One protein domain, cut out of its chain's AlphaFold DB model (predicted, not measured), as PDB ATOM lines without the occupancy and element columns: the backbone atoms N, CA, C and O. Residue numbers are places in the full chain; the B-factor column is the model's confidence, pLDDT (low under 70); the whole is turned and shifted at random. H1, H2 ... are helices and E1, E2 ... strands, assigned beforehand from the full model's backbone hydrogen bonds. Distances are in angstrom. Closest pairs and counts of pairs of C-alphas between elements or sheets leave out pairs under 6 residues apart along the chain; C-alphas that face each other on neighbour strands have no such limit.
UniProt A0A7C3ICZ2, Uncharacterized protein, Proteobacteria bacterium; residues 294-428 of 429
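AT A GLANCE: This is residues 294 to 428 of the 429 residues of an uncharacterized protein of Proteobacteria bacterium (UniProt A0A7C3ICZ2). A curled sheet of six strands, like part of a barrel, wraps round one helix, H1; H2 packs on the opposite face with its residues 350 to 355 and leads from there toward a loose group of three short helices, H3, H4 and H5, at the far end of the longest axis. You find 135 printed residues, with named elements in the order E1, E2, H1, E3, E4, H2, E5, E6, H3, H4, H5. The sheet runs E1, E2, E5, E6, E4, E3, all antiparallel, and the class is mixed, helices and strands. The whole is compact, with a radius of gyration of the C-alphas of 15.3 A and spans of 44 by 31 by 27 A.

HOW THE PARTS SIT: Start with the sheet, which is strongly twisted, at its edge strand E1, residues 294 to 298. Beside it is E2, residues 301 to 306, antiparallel at 154 degrees; look for N 296 and O 303, 3.1 A apart and within hydrogen-bond range. E2 is antiparallel to E5, residues 373 to 376, at 178 degrees, with N 376 and O 302 at 2.8 A. E5 and E6, residues 380 to 386, make a hairpin, antiparallel at 168 degrees, with N 382 and O 375 at 2.8 A. E6 is antiparallel to E4, residues 337 to 347, at 147 degrees, with N 346 and O 381 at 2.7 A. E4 and the other edge strand, E3, residues 329 to 334, make a hairpin, antiparallel at 131 degrees, with N 332 and O 339 at 2.8 A. The sheet curls round H1, residues 311 to 324; the closest C-alphas of H1 and E2 are those of Val 315 and Cys 301, 6.8 A apart. On the opposite face, H2, residues 350 to 363, has a height over the sheet of 10.9 A and lies over E5 and E6, along the strands at 11 degrees to E5 on the local plane. Helices on both faces make three layers. E4, H2 and E5 form a split strand-helix-strand unit, two strands running the same way with E6 between them in the sheet, and its crossover is right-handed. H2 touches H5, residues 416 to 426, opposite ways at a steep tilt of 70.0 degrees, only just short of perpendicular; the closest C-alphas, of Ala 357 and Gln 418, are 5.5 A apart. H3, residues 396 to 403, is close to H5 but not clearly touching, with the C-alphas of Phe 396 and Arg 423 closest at 5.9 A. H4, residues 405 to 414, is close to H5 but not clearly touching, with the C-alphas of Lys 412 and Leu 419 closest at 7.2 A. H1 and H2 are apart. In H1, H2, H3, H4 and H5 every O i to N i+4 pair is within hydrogen-bond range.

IN THESE COORDINATES: Find C-alpha 294 at (21.119, 7.189, -41.831), where E1 begins. E4, the longest strand, starts at C-alpha 337, (29.412, 10.639, -57.503), and measures 30.4 A to C-alpha 347; E6 measures 20.3 A. H1 measures 20.2 A, H2 19.9 A, H5 15.3 A, H4 14.3 A and H3 10.4 A. H5 ends at C-alpha 426, (17.751, 30.151, -47.714).

THE WHOLE: The two C-alphas farthest apart are those of His 323 and Thr 406, at 45.6 A. The printed part has no cut, and no link is long; H2 to E5 and E6 to H3 are short, the others tight. Mean pLDDT of the printed part is 89.6; look at residues 324 to 327 for the values under 70.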
ATOM      1  N   LYS A 294      20.592   7.978 -42.945       91.56
ATOM      2  CA  LYS A 294      21.119   7.189 -41.831       91.56
ATOM      3  C   LYS A 294      21.585   8.096 -40.699       91.56
ATOM      4  O   LYS A 294      22.165   9.155 -40.922       91.56
ATOM      5  N   LYS A 295      21.299   7.673 -39.469       93.31
ATOM      6  CA  LYS A 295      21.822   8.323 -38.265       93.31
ATOM      7  C   LYS A 295      23.238   7.836 -38.002       93.31
ATOM      8  O   LYS A 295      23.520   6.671 -38.270       93.31
ATOM      9  N   PHE A 296      24.054   8.689 -37.404       93.38
ATOM     10  CA  PHE A 296      25.392   8.327 -36.954       93.38
ATOM     11  C   PHE A 296      25.740   9.005 -35.635       93.38
ATOM     12  O   PHE A 296      25.168  10.041 -35.280       93.38
ATOM     13  N   ASP A 297      26.678   8.386 -34.931       93.81
ATOM     14  CA  ASP A 297      27.296   8.881 -33.708       93.81
ATOM     15  C   ASP A 297      28.758   8.418 -33.717       93.81
ATOM     16  O   ASP A 297      29.066   7.268 -33.401       93.81
ATOM     17  N   THR A 298      29.638   9.293 -34.199       91.69
ATOM     18  CA  THR A 298      31.026   8.962 -34.533       91.69
ATOM     19  C   THR A 298      31.928  10.128 -34.158       91.69
ATOM     20  O   THR A 298      31.668  11.281 -34.501       91.69
ATOM     21  N   GLY A 299      33.021   9.849 -33.443       85.56
ATOM     22  CA  GLY A 299      34.025  10.867 -33.122       85.56
ATOM     23  C   GLY A 299      33.485  12.046 -32.299       85.56
ATOM     24  O   GLY A 299      33.914  13.183 -32.501       85.56
ATOM     25  N   GLY A 300      32.519  11.808 -31.407       89.69
ATOM     26  CA  GLY A 300      31.887  12.862 -30.601       89.69
ATOM     27  C   GLY A 300      30.967  13.801 -31.393       89.69
ATOM     28  O   GLY A 300      30.561  14.840 -30.868       89.69
ATOM     29  N   CYS A 301      30.657  13.446 -32.639       93.31
ATOM     30  CA  CYS A 301      29.693  14.116 -33.500       93.31
ATOM     31  C   CYS A 301      28.499  13.187 -33.707       93.31
ATOM     32  O   CYS A 301      28.677  11.998 -33.964       93.31
ATOM     33  N   HIS A 302      27.290  13.730 -33.651       94.88
ATOM     34  CA  HIS A 302      26.072  12.962 -33.894       94.88
ATOM     35  C   HIS A 302      25.177  13.689 -34.884       94.88
ATOM     36  O   HIS A 302      25.188  14.917 -34.967       94.88
ATOM     37  N   GLY A 303      24.379  12.944 -35.637       94.56
ATOM     38  CA  GLY A 303      23.533  13.561 -36.644       94.56
ATOM     39  C   GLY A 303      22.832  12.575 -37.556       94.56
ATOM     40  O   GLY A 303      22.586  11.415 -37.209       94.56
ATOM     41  N   ILE A 304      22.477  13.077 -38.732       95.19
ATOM     42  CA  ILE A 304      21.878  12.305 -39.815       95.19
ATOM     43  C   ILE A 304      22.474  12.769 -41.138       95.19
ATOM     44  O   ILE A 304      22.681  13.962 -41.331       95.19
ATOM     45  N   CYS A 305      22.735  11.842 -42.051       93.69
ATOM     46  CA  CYS A 305      23.158  12.155 -43.412       93.69
ATOM     47  C   CYS A 305      22.464  11.242 -44.420       93.69
ATOM     48  O   CYS A 305      21.976  10.163 -44.064       93.69
ATOM     49  N   GLN A 306      22.380  11.690 -45.669       92.62
ATOM     50  CA  GLN A 306      21.875  10.877 -46.764       92.62
ATOM     51  C   GLN A 306      22.757   9.629 -46.913       92.62
ATOM     52  O   GLN A 306      23.979   9.668 -46.734       92.62
ATOM     53  N   LYS A 307      22.139   8.490 -47.220       89.94
ATOM     54  CA  LYS A 307      22.862   7.276 -47.589       89.94
ATOM     55  C   LYS A 307      23.700   7.564 -48.837       89.94
ATOM     56  O   LYS A 307      23.252   8.258 -49.737       89.94
ATOM     57  N   GLY A 308      24.918   7.031 -48.856       89.06
ATOM     58  CA  GLY A 308      25.931   7.335 -49.870       89.06
ATOM     59  C   GLY A 308      27.117   8.100 -49.287       89.06
ATOM     60  O   GLY A 308      28.256   7.733 -49.567       89.06
ATOM     61  N   TYR A 309      26.877   9.053 -48.377       90.56
ATOM     62  CA  TYR A 309      27.959   9.747 -47.674       90.56
ATOM     63  C   TYR A 309      28.593   8.880 -46.578       90.56
ATOM     64  O   TYR A 309      27.918   8.169 -45.811       90.56
ATOM     65  N   ARG A 310      29.919   8.976 -46.461       89.38
ATOM     66  CA  ARG A 310      30.684   8.384 -45.359       89.38
ATOM     67  C   ARG A 310      30.675   9.330 -44.163       89.38
ATOM     68  O   ARG A 310      30.981  10.512 -44.270       89.38
ATOM     69  N   GLU A 311      30.327   8.788 -43.002       90.19
ATOM     70  CA  GLU A 311      30.188   9.564 -41.762       90.19
ATOM     71  C   GLU A 311      31.527  10.153 -41.320       90.19
ATOM     72  O   GLU A 311      31.584  11.298 -40.883       90.19
ATOM     73  N   GLN A 312      32.610   9.393 -41.496       89.94
ATOM     74  CA  GLN A 312      33.952   9.839 -41.141       89.94
ATOM     75  C   GLN A 312      34.400  11.044 -41.976       89.94
ATOM     76  O   GLN A 312      35.003  11.962 -41.424       89.94
ATOM     77  N   ASP A 313      34.060  11.074 -43.264       88.44
ATOM     78  CA  ASP A 313      34.437  12.172 -44.159       88.44
ATOM     79  C   ASP A 313      33.718  13.464 -43.751       88.44
ATOM     80  O   ASP A 313      34.347  14.515 -43.628       88.44
ATOM     81  N   LEU A 314      32.421  13.373 -43.427       87.44
ATOM     82  CA  LEU A 314      31.650  14.495 -42.880       87.44
ATOM     83  C   LEU A 314      32.241  15.001 -41.554       87.44
ATOM     84  O   LEU A 314      32.409  16.205 -41.367       87.44
ATOM     85  N   VAL A 315      32.587  14.093 -40.635       89.81
ATOM     86  CA  VAL A 315      33.161  14.444 -39.325       89.81
ATOM     87  C   VAL A 315      34.535  15.102 -39.460       89.81
ATOM     88  O   VAL A 315      34.800  16.103 -38.794       89.81
ATOM     89  N   ASN A 316      35.406  14.569 -40.319       88.56
ATOM     90  CA  ASN A 316      36.748  15.111 -40.540       88.56
ATOM     91  C   ASN A 316      36.687  16.543 -41.075       88.56
ATOM     92  O   ASN A 316      37.405  17.419 -40.596       88.56
ATOM     93  N   GLN A 317      35.783  16.789 -42.015       82.56
ATOM     94  CA  GLN A 317      35.626  18.099 -42.633       82.56
ATOM     95  C   GLN A 317      35.025  19.135 -41.682       82.56
ATOM     96  O   GLN A 317      35.525  20.253 -41.595       82.56
ATOM     97  N   VAL A 318      34.013  18.760 -40.891       84.81
ATOM     98  CA  VAL A 318      33.473  19.652 -39.853       84.81
ATOM     99  C   VAL A 318      34.557  20.054 -38.849       84.81
ATOM    100  O   VAL A 318      34.630  21.218 -38.459       84.81
ATOM    101  N   ARG A 319      35.434  19.125 -38.448       85.56
ATOM    102  CA  ARG A 319      36.566  19.445 -37.563       85.56
ATOM    103  C   ARG A 319      37.550  20.403 -38.225       85.56
ATOM    104  O   ARG A 319      37.945  21.369 -37.590       85.56
ATOM    105  N   HIS A 320      37.905  20.169 -39.485       82.94
ATOM    106  CA  HIS A 320      38.788  21.058 -40.237       82.94
ATOM    107  C   HIS A 320      38.241  22.494 -40.293       82.94
ATOM    108  O   HIS A 320      38.951  23.441 -39.962       82.94
ATOM    109  N   ILE A 321      36.952  22.661 -40.605       78.44
ATOM    110  CA  ILE A 321      36.298  23.979 -40.673       78.44
ATOM    111  C   ILE A 321      36.300  24.680 -39.311       78.44
ATOM    112  O   ILE A 321      36.619  25.864 -39.235       78.44
ATOM    113  N   LEU A 322      36.019  23.947 -38.228       76.62
ATOM    114  CA  LEU A 322      36.102  24.482 -36.863       76.62
ATOM    115  C   LEU A 322      37.514  24.951 -36.479       76.62
ATOM    116  O   LEU A 322      37.645  25.741 -35.548       76.62
ATOM    117  N   HIS A 323      38.554  24.463 -37.157       72.88
ATOM    118  CA  HIS A 323      39.937  24.842 -36.895       72.88
ATOM    119  C   HIS A 323      40.474  25.921 -37.842       72.88
ATOM    120  O   HIS A 323      41.458  26.564 -37.481       72.88
ATOM    121  N   HIS A 324      39.922  26.086 -39.052       63.66
ATOM    122  CA  HIS A 324      40.567  26.869 -40.125       63.66
ATOM    123  C   HIS A 324      39.688  27.985 -40.736       63.66
ATOM    124  O   HIS A 324      40.109  28.594 -41.714       63.66
ATOM    125  N   GLU A 325      38.502  28.266 -40.168       61.22
ATOM    126  CA  GLU A 325      37.603  29.439 -40.371       61.22
ATOM    127  C   GLU A 325      37.286  29.925 -41.808       61.22
ATOM    128  O   GLU A 325      36.600  30.931 -41.969       61.22
ATOM    129  N   THR A 326      37.697  29.233 -42.874       58.25
ATOM    130  CA  THR A 326      37.752  29.852 -44.218       58.25
ATOM    131  C   THR A 326      36.982  29.133 -45.322       58.25
ATOM    132  O   THR A 326      36.875  29.668 -46.422       58.25
ATOM    133  N   GLN A 327      36.400  27.957 -45.066       68.12
ATOM    134  CA  GLN A 327      35.655  27.205 -46.083       68.12
ATOM    135  C   GLN A 327      34.231  26.900 -45.626       68.12
ATOM    136  O   GLN A 327      34.014  26.236 -44.612       68.12
ATOM    137  N   ASP A 328      33.258  27.364 -46.410       79.69
ATOM    138  CA  ASP A 328      31.832  27.068 -46.237       79.69
ATOM    139  C   ASP A 328      31.310  26.056 -47.271       79.69
ATOM    140  O   ASP A 328      30.115  25.760 -47.316       79.69
ATOM    141  N   THR A 329      32.208  25.496 -48.082       86.69
ATOM    142  CA  THR A 329      31.922  24.418 -49.028       86.69
ATOM    143  C   THR A 329      32.879  23.250 -48.835       86.69
ATOM    144  O   THR A 329      34.002  23.412 -48.360       86.69
ATOM    145  N   MET A 330      32.425  22.051 -49.196       85.25
ATOM    146  CA  MET A 330      33.215  20.822 -49.145       85.25
ATOM    147  C   MET A 330      32.882  19.920 -50.332       85.25
ATOM    148  O   MET A 330      31.717  19.797 -50.702       85.25
ATOM    149  N   SER A 331      33.878  19.230 -50.874       87.19
ATOM    150  CA  SER A 331      33.658  18.171 -51.864       87.19
ATOM    151  C   SER A 331      33.612  16.817 -51.168       87.19
ATOM    152  O   SER A 331      34.540  16.457 -50.442       87.19
ATOM    153  N   LEU A 332      32.531  16.066 -51.372       86.44
ATOM    154  CA  LEU A 332      32.341  14.729 -50.820       86.44
ATOM    155  C   LEU A 332      31.777  13.769 -51.842       86.44
ATOM    156  O   LEU A 332      30.856  14.097 -52.586       86.44
ATOM    157  N   ASN A 333      32.242  12.530 -51.760       86.25
ATOM    158  CA  ASN A 333      31.677  11.451 -52.543       86.25
ATOM    159  C   ASN A 333      30.409  10.904 -51.873       86.25
ATOM    160  O   ASN A 333      30.389  10.612 -50.673       86.25
ATOM    161  N   SER A 334      29.361  10.728 -52.673       85.19
ATOM    162  CA  SER A 334      28.174   9.947 -52.348       85.19
ATOM    163  C   SER A 334      28.122   8.746 -53.287       85.19
ATOM    164  O   SER A 334      27.748   8.858 -54.453       85.19
ATOM    165  N   GLY A 335      28.559   7.583 -52.804       82.75
ATOM    166  CA  GLY A 335      28.774   6.431 -53.683       82.75
ATOM    167  C   GLY A 335      29.879   6.707 -54.711       82.75
ATOM    168  O   GLY A 335      31.030   6.897 -54.321       82.75
ATOM    169  N   LEU A 336      29.528   6.700 -56.000       80.00
ATOM    170  CA  LEU A 336      30.451   6.949 -57.119       80.00
ATOM    171  C   LEU A 336      30.472   8.415 -57.580       80.00
ATOM    172  O   LEU A 336      31.319   8.786 -58.384       80.00
ATOM    173  N   GLU A 337      29.549   9.243 -57.087       85.44
ATOM    174  CA  GLU A 337      29.412  10.639 -57.503       85.44
ATOM    175  C   GLU A 337      30.111  11.570 -56.514       85.44
ATOM    176  O   GLU A 337      29.984  11.401 -55.302       85.44
ATOM    177  N   SER A 338      30.817  12.581 -57.023       87.00
ATOM    178  CA  SER A 338      31.381  13.663 -56.211       87.00
ATOM    179  C   SER A 338      30.412  14.842 -56.178       87.00
ATOM    180  O   SER A 338      30.001  15.350 -57.220       87.00
ATOM    181  N   HIS A 339      30.054  15.300 -54.981       89.56
ATOM    182  CA  HIS A 339      29.158  16.427 -54.749       89.56
ATOM    183  C   HIS A 339      29.871  17.549 -54.008       89.56
ATOM    184  O   HIS A 339      30.590  17.300 -53.042       89.56
ATOM    185  N   VAL A 340      29.585  18.792 -54.391       90.19
ATOM    186  CA  VAL A 340      29.954  19.962 -53.590       90.19
ATOM    187  C   VAL A 340      28.796  20.291 -52.655       90.19
ATOM    188  O   VAL A 340      27.656  20.473 -53.093       90.19
ATOM    189  N   LEU A 341      29.077  20.333 -51.356       91.19
ATOM    190  CA  LEU A 341      28.110  20.668 -50.323       91.19
ATOM    191  C   LEU A 341      28.426  22.035 -49.727       91.19
ATOM    192  O   LEU A 341      29.565  22.292 -49.353       91.19
ATOM    193  N   LYS A 342      27.404  22.875 -49.578       91.06
ATOM    194  CA  LYS A 342      27.419  24.085 -48.758       91.06
ATOM    195  C   LYS A 342      27.163  23.713 -47.300       91.06
ATOM    196  O   LYS A 342      26.225  22.966 -47.004       91.06
ATOM    197  N   LEU A 343      27.974  24.244 -46.394       91.31
ATOM    198  CA  LEU A 343      27.824  24.096 -44.954       91.31
ATOM    199  C   LEU A 343      27.256  25.374 -44.357       91.31
ATOM    200  O   LEU A 343      27.839  26.447 -44.492       91.31
ATOM    201  N   VAL A 344      26.156  25.241 -43.622       92.44
ATOM    202  CA  VAL A 344      25.585  26.351 -42.859       92.44
ATOM    203  C   VAL A 344      25.824  26.114 -41.369       92.44
ATOM    204  O   VAL A 344      25.311  25.121 -40.836       92.44
ATOM    205  N   PRO A 345      26.596  26.980 -40.685       92.75
ATOM    206  CA  PRO A 345      26.889  26.832 -39.268       92.75
ATOM    207  C   PRO A 345      25.707  27.255 -38.390       92.75
ATOM    208  O   PRO A 345      24.970  28.196 -38.678       92.75
ATOM    209  N   PHE A 346      25.563  26.583 -37.255       94.19
ATOM    210  CA  PHE A 346      24.567  26.853 -36.230       94.19
ATOM    211  C   PHE A 346      25.197  26.787 -34.838       94.19
ATOM    212  O   PHE A 346      26.110  26.005 -34.570       94.19
ATOM    213  N   LYS A 347      24.628  27.545 -33.894       94.12
ATOM    214  CA  LYS A 347      24.878  27.318 -32.462       94.12
ATOM    215  C   LYS A 347      24.434  25.904 -32.073       94.12
ATOM    216  O   LYS A 347      23.547  25.334 -32.707       94.12
ATOM    217  N   LYS A 348      25.005  25.368 -30.992       93.50
ATOM    218  CA  LYS A 348      24.707  24.025 -30.466       93.50
ATOM    219  C   LYS A 348      23.200  23.723 -30.425       93.50
ATOM    220  O   LYS A 348      22.419  24.473 -29.835       93.50
ATOM    221  N   GLY A 349      22.799  22.608 -31.035       93.50
ATOM    222  CA  GLY A 349      21.410  22.154 -31.151       93.50
ATOM    223  C   GLY A 349      20.579  22.890 -32.210       93.50
ATOM    224  O   GLY A 349      19.399  22.582 -32.385       93.50
ATOM    225  N   GLY A 350      21.140  23.902 -32.874       95.31
ATOM    226  CA  GLY A 350      20.459  24.704 -33.884       95.31
ATOM    227  C   GLY A 350      20.269  23.958 -35.202       95.31
ATOM    228  O   GLY A 350      19.194  24.063 -35.790       95.31
ATOM    229  N   ALA A 351      21.244  23.145 -35.618       95.94
ATOM    230  CA  ALA A 351      21.161  22.390 -36.865       95.94
ATOM    231  C   ALA A 351      20.078  21.302 -36.770       95.94
ATOM    232  O   ALA A 351      19.223  21.195 -37.650       95.94
ATOM    233  N   ALA A 352      20.013  20.583 -35.644       95.62
ATOM    234  CA  ALA A 352      18.955  19.610 -35.375       95.62
ATOM    235  C   ALA A 352      17.554  20.256 -35.314       95.62
ATOM    236  O   ALA A 352      16.574  19.699 -35.820       95.62
ATOM    237  N   LYS A 353      17.438  21.454 -34.718       95.94
ATOM    238  CA  LYS A 353      16.177  22.218 -34.693       95.94
ATOM    239  C   LYS A 353      15.754  22.653 -36.095       95.94
ATOM    240  O   LYS A 353      14.579  22.510 -36.436       95.94
ATOM    241  N   MET A 354      16.693  23.151 -36.898       97.00
ATOM    242  CA  MET A 354      16.429  23.561 -38.276       97.00
ATOM    243  C   MET A 354      16.018  22.367 -39.142       97.00
ATOM    244  O   MET A 354      15.009  22.431 -39.839       97.00
ATOM    245  N   TRP A 355      16.714  21.235 -39.016       96.62
ATOM    246  CA  TRP A 355      16.345  19.978 -39.667       96.62
ATOM    247  C   TRP A 355      14.894  19.573 -39.377       96.62
ATOM    248  O   TRP A 355      14.134  19.236 -40.290       96.62
ATOM    249  N   ALA A 356      14.485  19.623 -38.104       96.06
ATOM    250  CA  ALA A 356      13.122  19.291 -37.700       96.06
ATOM    251  C   ALA A 356      12.088  20.289 -38.253       96.06
ATOM    252  O   ALA A 356      10.986  19.882 -38.629       96.06
ATOM    253  N   ALA A 357      12.436  21.578 -38.333       96.25
ATOM    254  CA  ALA A 357      11.595  22.604 -38.942       96.25
ATOM    255  C   ALA A 357      11.394  22.354 -40.445       96.25
ATOM    256  O   ALA A 357      10.247  22.298 -40.893       96.25
ATOM    257  N   ILE A 358      12.475  22.118 -41.196       95.81
ATOM    258  CA  ILE A 358      12.420  21.819 -42.635       95.81
ATOM    259  C   ILE A 358      11.596  20.551 -42.887       95.81
ATOM    260  O   ILE A 358      10.691  20.563 -43.721       95.81
ATOM    261  N   ASN A 359      11.826  19.481 -42.116       94.94
ATOM    262  CA  ASN A 359      11.036  18.251 -42.233       94.94
ATOM    263  C   ASN A 359       9.541  18.505 -42.014       94.94
ATOM    264  O   ASN A 359       8.709  17.997 -42.765       94.94
ATOM    265  N   ALA A 360       9.181  19.285 -40.994       95.69
ATOM    266  CA  ALA A 360       7.784  19.595 -40.722       95.69
ATOM    267  C   ALA A 360       7.147  20.440 -41.832       95.69
ATOM    268  O   ALA A 360       6.013  20.155 -42.212       95.69
ATOM    269  N   LEU A 361       7.865  21.429 -42.376       96.00
ATOM    270  CA  LEU A 361       7.387  22.238 -43.500       96.00
ATOM    271  C   LEU A 361       7.201  21.395 -44.764       96.00
ATOM    272  O   LEU A 361       6.146  21.488 -45.392       96.00
ATOM    273  N   LYS A 362       8.155  20.513 -45.087       94.88
ATOM    274  CA  LYS A 362       8.036  19.573 -46.209       94.88
ATOM    275  C   LYS A 362       6.794  18.692 -46.063       94.88
ATOM    276  O   LYS A 362       5.959  18.645 -46.962       94.88
ATOM    277  N   LEU A 363       6.590  18.083 -44.890       95.06
ATOM    278  CA  LEU A 363       5.395  17.273 -44.596       95.06
ATOM    279  C   LEU A 363       4.089  18.086 -44.618       95.06
ATOM    280  O   LEU A 363       3.029  17.538 -44.933       95.06
ATOM    281  N   ALA A 364       4.163  19.375 -44.282       95.06
ATOM    282  CA  ALA A 364       3.054  20.321 -44.338       95.06
ATOM    283  C   ALA A 364       2.737  20.811 -45.764       95.06
ATOM    284  O   ALA A 364       1.718  21.474 -45.952       95.06
ATOM    285  N   GLY A 365       3.559  20.454 -46.757       93.62
ATOM    286  CA  GLY A 365       3.351  20.770 -48.169       93.62
ATOM    287  C   GLY A 365       4.199  21.921 -48.704       93.62
ATOM    288  O   GLY A 365       3.969  22.341 -49.831       93.62
ATOM    289  N   PHE A 366       5.161  22.439 -47.935       94.44
ATOM    290  CA  PHE A 366       6.124  23.399 -48.467       94.44
ATOM    291  C   PHE A 366       7.073  22.691 -49.439       94.44
ATOM    292  O   PHE A 366       7.665  21.664 -49.093       94.44
ATOM    293  N   SER A 367       7.211  23.231 -50.646       91.31
ATOM    294  CA  SER A 367       8.072  22.678 -51.691       91.31
ATOM    295  C   SER A 367       9.538  23.029 -51.430       91.31
ATOM    296  O   SER A 367      10.102  23.895 -52.093       91.31
ATOM    297  N   ILE A 368      10.127  22.372 -50.429       89.81
ATOM    298  CA  ILE A 368      11.530  22.518 -50.035       89.81
ATOM    299  C   ILE A 368      12.329  21.247 -50.273       89.81
ATOM    300  O   ILE A 368      11.851  20.143 -49.996       89.81
ATOM    301  N   ASP A 369      13.551  21.414 -50.764       87.12
ATOM    302  CA  ASP A 369      14.517  20.330 -50.833       87.12
ATOM    303  C   ASP A 369      15.082  20.041 -49.448       87.12
ATOM    304  O   ASP A 369      15.330  20.936 -48.634       87.12
ATOM    305  N   LEU A 370      15.247  18.754 -49.155       91.38
ATOM    306  CA  LEU A 370      15.815  18.344 -47.883       91.38
ATOM    307  C   LEU A 370      17.339  18.534 -47.910       91.38
ATOM    308  O   LEU A 370      17.975  18.179 -48.904       91.38
ATOM    309  N   PRO A 371      17.937  19.041 -46.818       94.19
ATOM    310  CA  PRO A 371      19.384  19.071 -46.666       94.19
ATOM    311  C   PRO A 371      19.962  17.656 -46.742       94.19
ATOM    312  O   PRO A 371      19.325  16.700 -46.303       94.19
ATOM    313  N   GLN A 372      21.210  17.527 -47.188       93.50
ATOM    314  CA  GLN A 372      21.921  16.245 -47.245       93.50
ATOM    315  C   GLN A 372      22.225  15.656 -45.868       93.50
ATOM    316  O   GLN A 372      22.541  14.474 -45.740       93.50
ATOM    317  N   GLY A 373      22.097  16.456 -44.817       94.56
ATOM    318  CA  GLY A 373      22.206  16.006 -43.442       94.56
ATOM    319  C   GLY A 373      22.471  17.154 -42.488       94.56
ATOM    320  O   GLY A 373      22.573  18.306 -42.907       94.56
ATOM    321  N   TYR A 374      22.650  16.818 -41.216       95.75
ATOM    322  CA  TYR A 374      23.222  17.719 -40.225       95.75
ATOM    323  C   TYR A 374      24.205  16.981 -39.310       95.75
ATOM    324  O   TYR A 374      24.061  15.780 -39.072       95.75
ATOM    325  N   ILE A 375      25.167  17.726 -38.768       95.56
ATOM    326  CA  ILE A 375      26.059  17.311 -37.679       95.56
ATOM    327  C   ILE A 375      25.829  18.223 -36.478       95.56
ATOM    328  O   ILE A 375      25.760  19.439 -36.619       95.56
ATOM    329  N   GLU A 376      25.769  17.637 -35.289       95.44
ATOM    330  CA  GLU A 376      25.876  18.329 -34.009       95.44
ATOM    331  C   GLU A 376      27.166  17.903 -33.299       95.44
ATOM    332  O   GLU A 376      27.518  16.720 -33.231       95.44
ATOM    333  N   THR A 377      27.861  18.889 -32.744       92.69
ATOM    334  CA  THR A 377      29.112  18.747 -31.991       92.69
ATOM    335  C   THR A 377      28.952  19.356 -30.592       92.69
ATOM    336  O   THR A 377      27.889  19.860 -30.217       92.69
ATOM    337  N   LYS A 378      30.018  19.339 -29.781       89.38
ATOM    338  CA  LYS A 378      30.006  20.007 -28.470       89.38
ATOM    339  C   LYS A 378      29.948  21.539 -28.573       89.38
ATOM    340  O   LYS A 378      29.369  22.151 -27.676       89.38
ATOM    341  N   SER A 379      30.521  22.127 -29.624       87.69
ATOM    342  CA  SER A 379      30.678  23.579 -29.810       87.69
ATOM    343  C   SER A 379      29.617  24.207 -30.722       87.69
ATOM    344  O   SER A 379      29.307  25.386 -30.580       87.69
ATOM    345  N   GLY A 380      29.006  23.430 -31.615       92.38
ATOM    346  CA  GLY A 380      28.037  23.928 -32.593       92.38
ATOM    347  C   GLY A 380      27.467  22.823 -33.474       92.38
ATOM    348  O   GLY A 380      27.712  21.642 -33.229       92.38
ATOM    349  N   GLY A 381      26.728  23.201 -34.509       94.50
ATOM    350  CA  GLY A 381      26.192  22.272 -35.498       94.50
ATOM    351  C   GLY A 381      26.310  22.813 -36.915       94.50
ATOM    352  O   GLY A 381      26.495  24.008 -37.114       94.50
ATOM    353  N   PHE A 382      26.188  21.929 -37.896       94.50
ATOM    354  CA  PHE A 382      26.246  22.259 -39.316       94.50
ATOM    355  C   PHE A 382      25.112  21.558 -40.053       94.50
ATOM    356  O   PHE A 382      24.793  20.408 -39.751       94.50
ATOM    357  N   LEU A 383      24.514  22.249 -41.018       95.19
ATOM    358  CA  LEU A 383      23.537  21.699 -41.957       95.19
ATOM    359  C   LEU A 383      24.171  21.668 -43.355       95.19
ATOM    360  O   LEU A 383      24.804  22.647 -43.747       95.19
ATOM    361  N   PHE A 384      24.011  20.566 -44.091       93.44
ATOM    362  CA  PHE A 384      24.652  20.366 -45.398       93.44
ATOM    363  C   PHE A 384      23.641  20.495 -46.535       93.44
ATOM    364  O   PHE A 384      22.631  19.791 -46.537       93.44
ATOM    365  N   PHE A 385      23.933  21.312 -47.542       92.44
ATOM    366  CA  PHE A 385      23.127  21.432 -48.758       92.44
ATOM    367  C   PHE A 385      23.951  21.051 -49.977       92.44
ATOM    368  O   PHE A 385      25.063  21.535 -50.131       92.44
ATOM    369  N   LYS A 386      23.417  20.203 -50.860       91.12
ATOM    370  CA  LYS A 386      24.072  19.933 -52.147       91.12
ATOM    371  C   LYS A 386      23.930  21.174 -53.021       91.12
ATOM    372  O   LYS A 386      22.805  21.622 -53.225       91.12
ATOM    373  N   ILE A 387      25.046  21.700 -53.518       89.38
ATOM    374  CA  ILE A 387      25.028  22.789 -54.494       89.38
ATOM    375  C   ILE A 387      24.494  22.216 -55.816       89.38
ATOM    376  O   ILE A 387      25.017  21.196 -56.281       89.38
ATOM    377  N   PRO A 388      23.435  22.802 -56.402       84.81
ATOM    378  CA  PRO A 388      22.912  22.362 -57.691       84.81
ATOM    379  C   PRO A 388      23.949  22.511 -58.808       84.81
ATOM    380  O   PRO A 388      24.780  23.413 -58.763       84.81
ATOM    381  N   GLU A 389      23.855  21.691 -59.856       81.00
ATOM    382  CA  GLU A 389      24.708  21.828 -61.052       81.00
ATOM    383  C   GLU A 389      24.533  23.192 -61.739       81.00
ATOM    384  O   GLU A 389      25.483  23.735 -62.289       81.00
ATOM    385  N   SER A 390      23.338  23.786 -61.639       79.88
ATOM    386  CA  SER A 390      23.059  25.156 -62.092       79.88
ATOM    387  C   SER A 390      23.758  26.240 -61.259       79.88
ATOM    388  O   SER A 390      23.622  27.423 -61.567       79.88
ATOM    389  N   GLY A 391      24.423  25.871 -60.159       76.88
ATOM    390  CA  GLY A 391      25.076  26.780 -59.215       76.88
ATOM    391  C   GLY A 391      24.124  27.627 -58.366       76.88
ATOM    392  O   GLY A 391      24.583  28.421 -57.554       76.88
ATOM    393  N   THR A 392      22.807  27.478 -58.532       77.69
ATOM    394  CA  THR A 392      21.797  28.360 -57.932       77.69
ATOM    395  C   THR A 392      20.731  27.556 -57.200       77.69
ATOM    396  O   THR A 392      20.062  26.703 -57.784       77.69
ATOM    397  N   PHE A 393      20.563  27.838 -55.907       81.25
ATOM    398  CA  PHE A 393      19.440  27.323 -55.129       81.25
ATOM    399  C   PHE A 393      18.139  27.998 -55.572       81.25
ATOM    400  O   PHE A 393      18.133  29.165 -55.967       81.25
ATOM    401  N   LEU A 394      17.019  27.278 -55.478       78.75
ATOM    402  CA  LEU A 394      15.716  27.929 -55.586       78.75
ATOM    403  C   LEU A 394      15.562  28.918 -54.430       78.75
ATOM    404  O   LEU A 394      15.684  28.539 -53.263       78.75
ATOM    405  N   ASP A 395      15.261  30.171 -54.759       86.38
ATOM    406  CA  ASP A 395      14.993  31.176 -53.741       86.38
ATOM    407  C   ASP A 395      13.658  30.905 -53.018       86.38
ATOM    408  O   ASP A 395      12.768  30.187 -53.495       86.38
ATOM    409  N   PHE A 396      13.502  31.508 -51.837       88.12
ATOM    410  CA  PHE A 396      12.308  31.326 -51.013       88.12
ATOM    411  C   PHE A 396      11.008  31.712 -51.742       88.12
ATOM    412  O   PHE A 396       9.977  31.069 -51.529       88.12
ATOM    413  N   GLU A 397      11.027  32.726 -52.610       87.94
ATOM    414  CA  GLU A 397       9.838  33.186 -53.332       87.94
ATOM    415  C   GLU A 397       9.451  32.229 -54.465       87.94
ATOM    416  O   GLU A 397       8.267  31.936 -54.655       87.94
ATOM    417  N   ALA A 398      10.427  31.665 -55.176       87.38
ATOM    418  CA  ALA A 398      10.232  30.595 -56.145       87.38
ATOM    419  C   ALA A 398       9.596  29.371 -55.470       87.38
ATOM    420  O   ALA A 398       8.586  28.848 -55.945       87.38
ATOM    421  N   MET A 399      10.098  28.974 -54.299       87.25
ATOM    422  CA  MET A 399       9.531  27.866 -53.520       87.25
ATOM    423  C   MET A 399       8.105  28.162 -53.032       87.25
ATOM    424  O   MET A 399       7.237  27.278 -53.044       87.25
ATOM    425  N   CYS A 400       7.819  29.410 -52.644       87.19
ATOM    426  CA  CYS A 400       6.468  29.859 -52.298       87.19
ATOM    427  C   CYS A 400       5.509  29.768 -53.492       87.19
ATOM    428  O   CYS A 400       4.379  29.298 -53.329       87.19
ATOM    429  N   LYS A 401       5.955  30.172 -54.691       86.31
ATOM    430  CA  LYS A 401       5.170  30.068 -55.932       86.31
ATOM    431  C   LYS A 401       4.826  28.616 -56.249       86.31
ATOM    432  O   LYS A 401       3.655  28.317 -56.470       86.31
ATOM    433  N   VAL A 402       5.808  27.712 -56.182       86.25
ATOM    434  CA  VAL A 402       5.597  26.268 -56.405       86.25
ATOM    435  C   VAL A 402       4.619  25.679 -55.385       86.25
ATOM    436  O   VAL A 402       3.750  24.886 -55.735       86.25
ATOM    437  N   SER A 403       4.707  26.104 -54.121       86.25
ATOM    438  CA  SER A 403       3.814  25.626 -53.056       86.25
ATOM    439  C   SER A 403       2.356  26.090 -53.234       86.25
ATOM    440  O   SER A 403       1.429  25.431 -52.752       86.25
ATOM    441  N   GLY A 404       2.140  27.216 -53.919       87.19
ATOM    442  CA  GLY A 404       0.829  27.809 -54.178       87.19
ATOM    443  C   GLY A 404       0.253  28.614 -53.002       87.19
ATOM    444  O   GLY A 404       0.556  28.385 -51.828       87.19
ATOM    445  N   ALA A 405      -0.636  29.563 -53.315       88.38
ATOM    446  CA  ALA A 405      -1.153  30.549 -52.358       88.38
ATOM    447  C   ALA A 405      -1.877  29.926 -51.149       88.38
ATOM    448  O   ALA A 405      -1.654  30.331 -50.007       88.38
ATOM    449  N   THR A 406      -2.713  28.910 -51.376       87.88
ATOM    450  CA  THR A 406      -3.468  28.237 -50.306       87.88
ATOM    451  C   THR A 406      -2.541  27.567 -49.294       87.88
ATOM    452  O   THR A 406      -2.729  27.718 -48.085       87.88
ATOM    453  N   THR A 407      -1.514  26.864 -49.775       90.00
ATOM    454  CA  THR A 407      -0.499  26.223 -48.931       90.00
ATOM    455  C   THR A 407       0.276  27.270 -48.145       90.00
ATOM    456  O   THR A 407       0.439  27.137 -46.934       90.00
ATOM    457  N   MET A 408       0.690  28.358 -48.795       93.31
ATOM    458  CA  MET A 408       1.428  29.422 -48.122       93.31
ATOM    459  C   MET A 408       0.611  30.113 -47.034       93.31
ATOM    460  O   MET A 408       1.129  30.335 -45.941       93.31
ATOM    461  N   ASN A 409      -0.672  30.389 -47.271       93.88
ATOM    462  CA  ASN A 409      -1.556  30.931 -46.239       93.88
ATOM    463  C   ASN A 409      -1.691  29.964 -45.056       93.88
ATOM    464  O   ASN A 409      -1.567  30.373 -43.901       93.88
ATOM    465  N   PHE A 410      -1.860  28.669 -45.330       93.81
ATOM    466  CA  PHE A 410      -1.882  27.642 -44.291       93.81
ATOM    467  C   PHE A 410      -0.589  27.626 -43.460       93.81
ATOM    468  O   PHE A 410      -0.653  27.591 -42.227       93.81
ATOM    469  N   LEU A 411       0.577  27.671 -44.107       95.38
ATOM    470  CA  LEU A 411       1.872  27.638 -43.431       95.38
ATOM    471  C   LEU A 411       2.131  28.915 -42.622       95.38
ATOM    472  O   LEU A 411       2.585  28.817 -41.486       95.38
ATOM    473  N   LYS A 412       1.780  30.095 -43.148       96.31
ATOM    474  CA  LYS A 412       1.899  31.381 -42.433       96.31
ATOM    475  C   LYS A 412       1.093  31.387 -41.136       96.31
ATOM    476  O   LYS A 412       1.588  31.845 -40.113       96.31
ATOM    477  N   ILE A 413      -0.113  30.823 -41.160       96.88
ATOM    478  CA  ILE A 413      -0.977  30.733 -39.976       96.88
ATOM    479  C   ILE A 413      -0.424  29.725 -38.958       96.88
ATOM    480  O   ILE A 413      -0.455  29.966 -37.753       96.88
ATOM    481  N   ASN A 414       0.064  28.569 -39.417       97.12
ATOM    482  CA  ASN A 414       0.322  27.433 -38.527       97.12
ATOM    483  C   ASN A 414       1.793  27.241 -38.130       97.12
ATOM    484  O   ASN A 414       2.046  26.646 -37.078       97.12
ATOM    485  N   PHE A 415       2.733  27.734 -38.938       97.25
ATOM    486  CA  PHE A 415       4.182  27.547 -38.803       97.25
ATOM    487  C   PHE A 415       4.996  28.833 -39.098       97.25
ATOM    488  O   PHE A 415       6.021  28.758 -39.783       97.25
ATOM    489  N   PRO A 416       4.599  30.024 -38.596       97.12
ATOM    490  CA  PRO A 416       5.252  31.289 -38.956       97.12
ATOM    491  C   PRO A 416       6.735  31.331 -38.564       97.12
ATOM    492  O   PRO A 416       7.571  31.787 -39.340       97.12
ATOM    493  N   ALA A 417       7.087  30.802 -37.387       96.75
ATOM    494  CA  ALA A 417       8.469  30.774 -36.913       96.75
ATOM    495  C   ALA A 417       9.361  29.857 -37.767       96.75
ATOM    496  O   ALA A 417      10.501  30.211 -38.068       96.75
ATOM    497  N   GLN A 418       8.843  28.693 -38.179       96.88
ATOM    498  CA  GLN A 418       9.579  27.757 -39.031       96.88
ATOM    499  C   GLN A 418       9.769  28.334 -40.433       96.88
ATOM    500  O   GLN A 418      10.868  28.241 -40.969       96.88
ATOM    501  N   LEU A 419       8.735  28.972 -40.996       96.12
ATOM    502  CA  LEU A 419       8.838  29.663 -42.281       96.12
ATOM    503  C   LEU A 419       9.873  30.783 -42.243       96.12
ATOM    504  O   LEU A 419      10.709  30.848 -43.137       96.12
ATOM    505  N   LYS A 420       9.848  31.632 -41.206       96.06
ATOM    506  CA  LYS A 420      10.852  32.687 -41.033       96.06
ATOM    507  C   LYS A 420      12.261  32.095 -40.970       96.06
ATOM    508  O   LYS A 420      13.113  32.489 -41.748       96.06
ATOM    509  N   SER A 421      12.463  31.090 -40.118       94.81
ATOM    510  CA  SER A 421      13.767  30.431 -39.965       94.81
ATOM    511  C   SER A 421      14.265  29.826 -41.284       94.81
ATOM    512  O   SER A 421      15.448  29.915 -41.589       94.81
ATOM    513  N   CYS A 422      13.371  29.232 -42.081       94.25
ATOM    514  CA  CYS A 422      13.734  28.690 -43.392       94.25
ATOM    515  C   CYS A 422      14.023  29.784 -44.421       94.25
ATOM    516  O   CYS A 422      14.934  29.616 -45.218       94.25
ATOM    517  N   ARG A 423      13.291  30.904 -44.404       94.69
ATOM    518  CA  ARG A 423      13.593  32.058 -45.259       94.69
ATOM    519  C   ARG A 423      14.977  32.623 -44.946       94.69
ATOM    520  O   ARG A 423      15.759  32.823 -45.866       94.69
ATOM    521  N   ASP A 424      15.264  32.835 -43.663       93.81
ATOM    522  CA  ASP A 424      16.550  33.361 -43.199       93.81
ATOM    523  C   ASP A 424      17.693  32.410 -43.593       93.81
ATOM    524  O   ASP A 424      18.729  32.857 -44.064       93.81
ATOM    525  N   LEU A 425      17.479  31.092 -43.482       92.50
ATOM    526  CA  LEU A 425      18.426  30.072 -43.934       92.50
ATOM    527  C   LEU A 425      18.671  30.118 -45.446       92.50
ATOM    528  O   LEU A 425      19.817  30.110 -45.877       92.50
ATOM    529  N   LEU A 426      17.614  30.150 -46.255       89.00
ATOM    530  CA  LEU A 426      17.751  30.151 -47.714       89.00
ATOM    531  C   LEU A 426      18.436  31.421 -48.229       89.00
ATOM    532  O   LEU A 426      19.076  31.364 -49.263       89.00
ATOM    533  N   ALA A 427      18.351  32.540 -47.504       88.44
ATOM    534  CA  ALA A 427      19.098  33.756 -47.827       88.44
ATOM    535  C   ALA A 427      20.615  33.645 -47.558       88.44
ATOM    536  O   ALA A 427      21.366  34.522 -47.976       88.44
ATOM    537  N   THR A 428      21.062  32.606 -46.838       85.25
ATOM    538  CA  THR A 428      22.490  32.319 -46.584       85.25
ATOM    539  C   THR A 428      23.094  31.295 -47.549       85.25
ATOM    540  O   THR A 428      24.312  31.105 -47.535       85.25
TER     541      THR A 428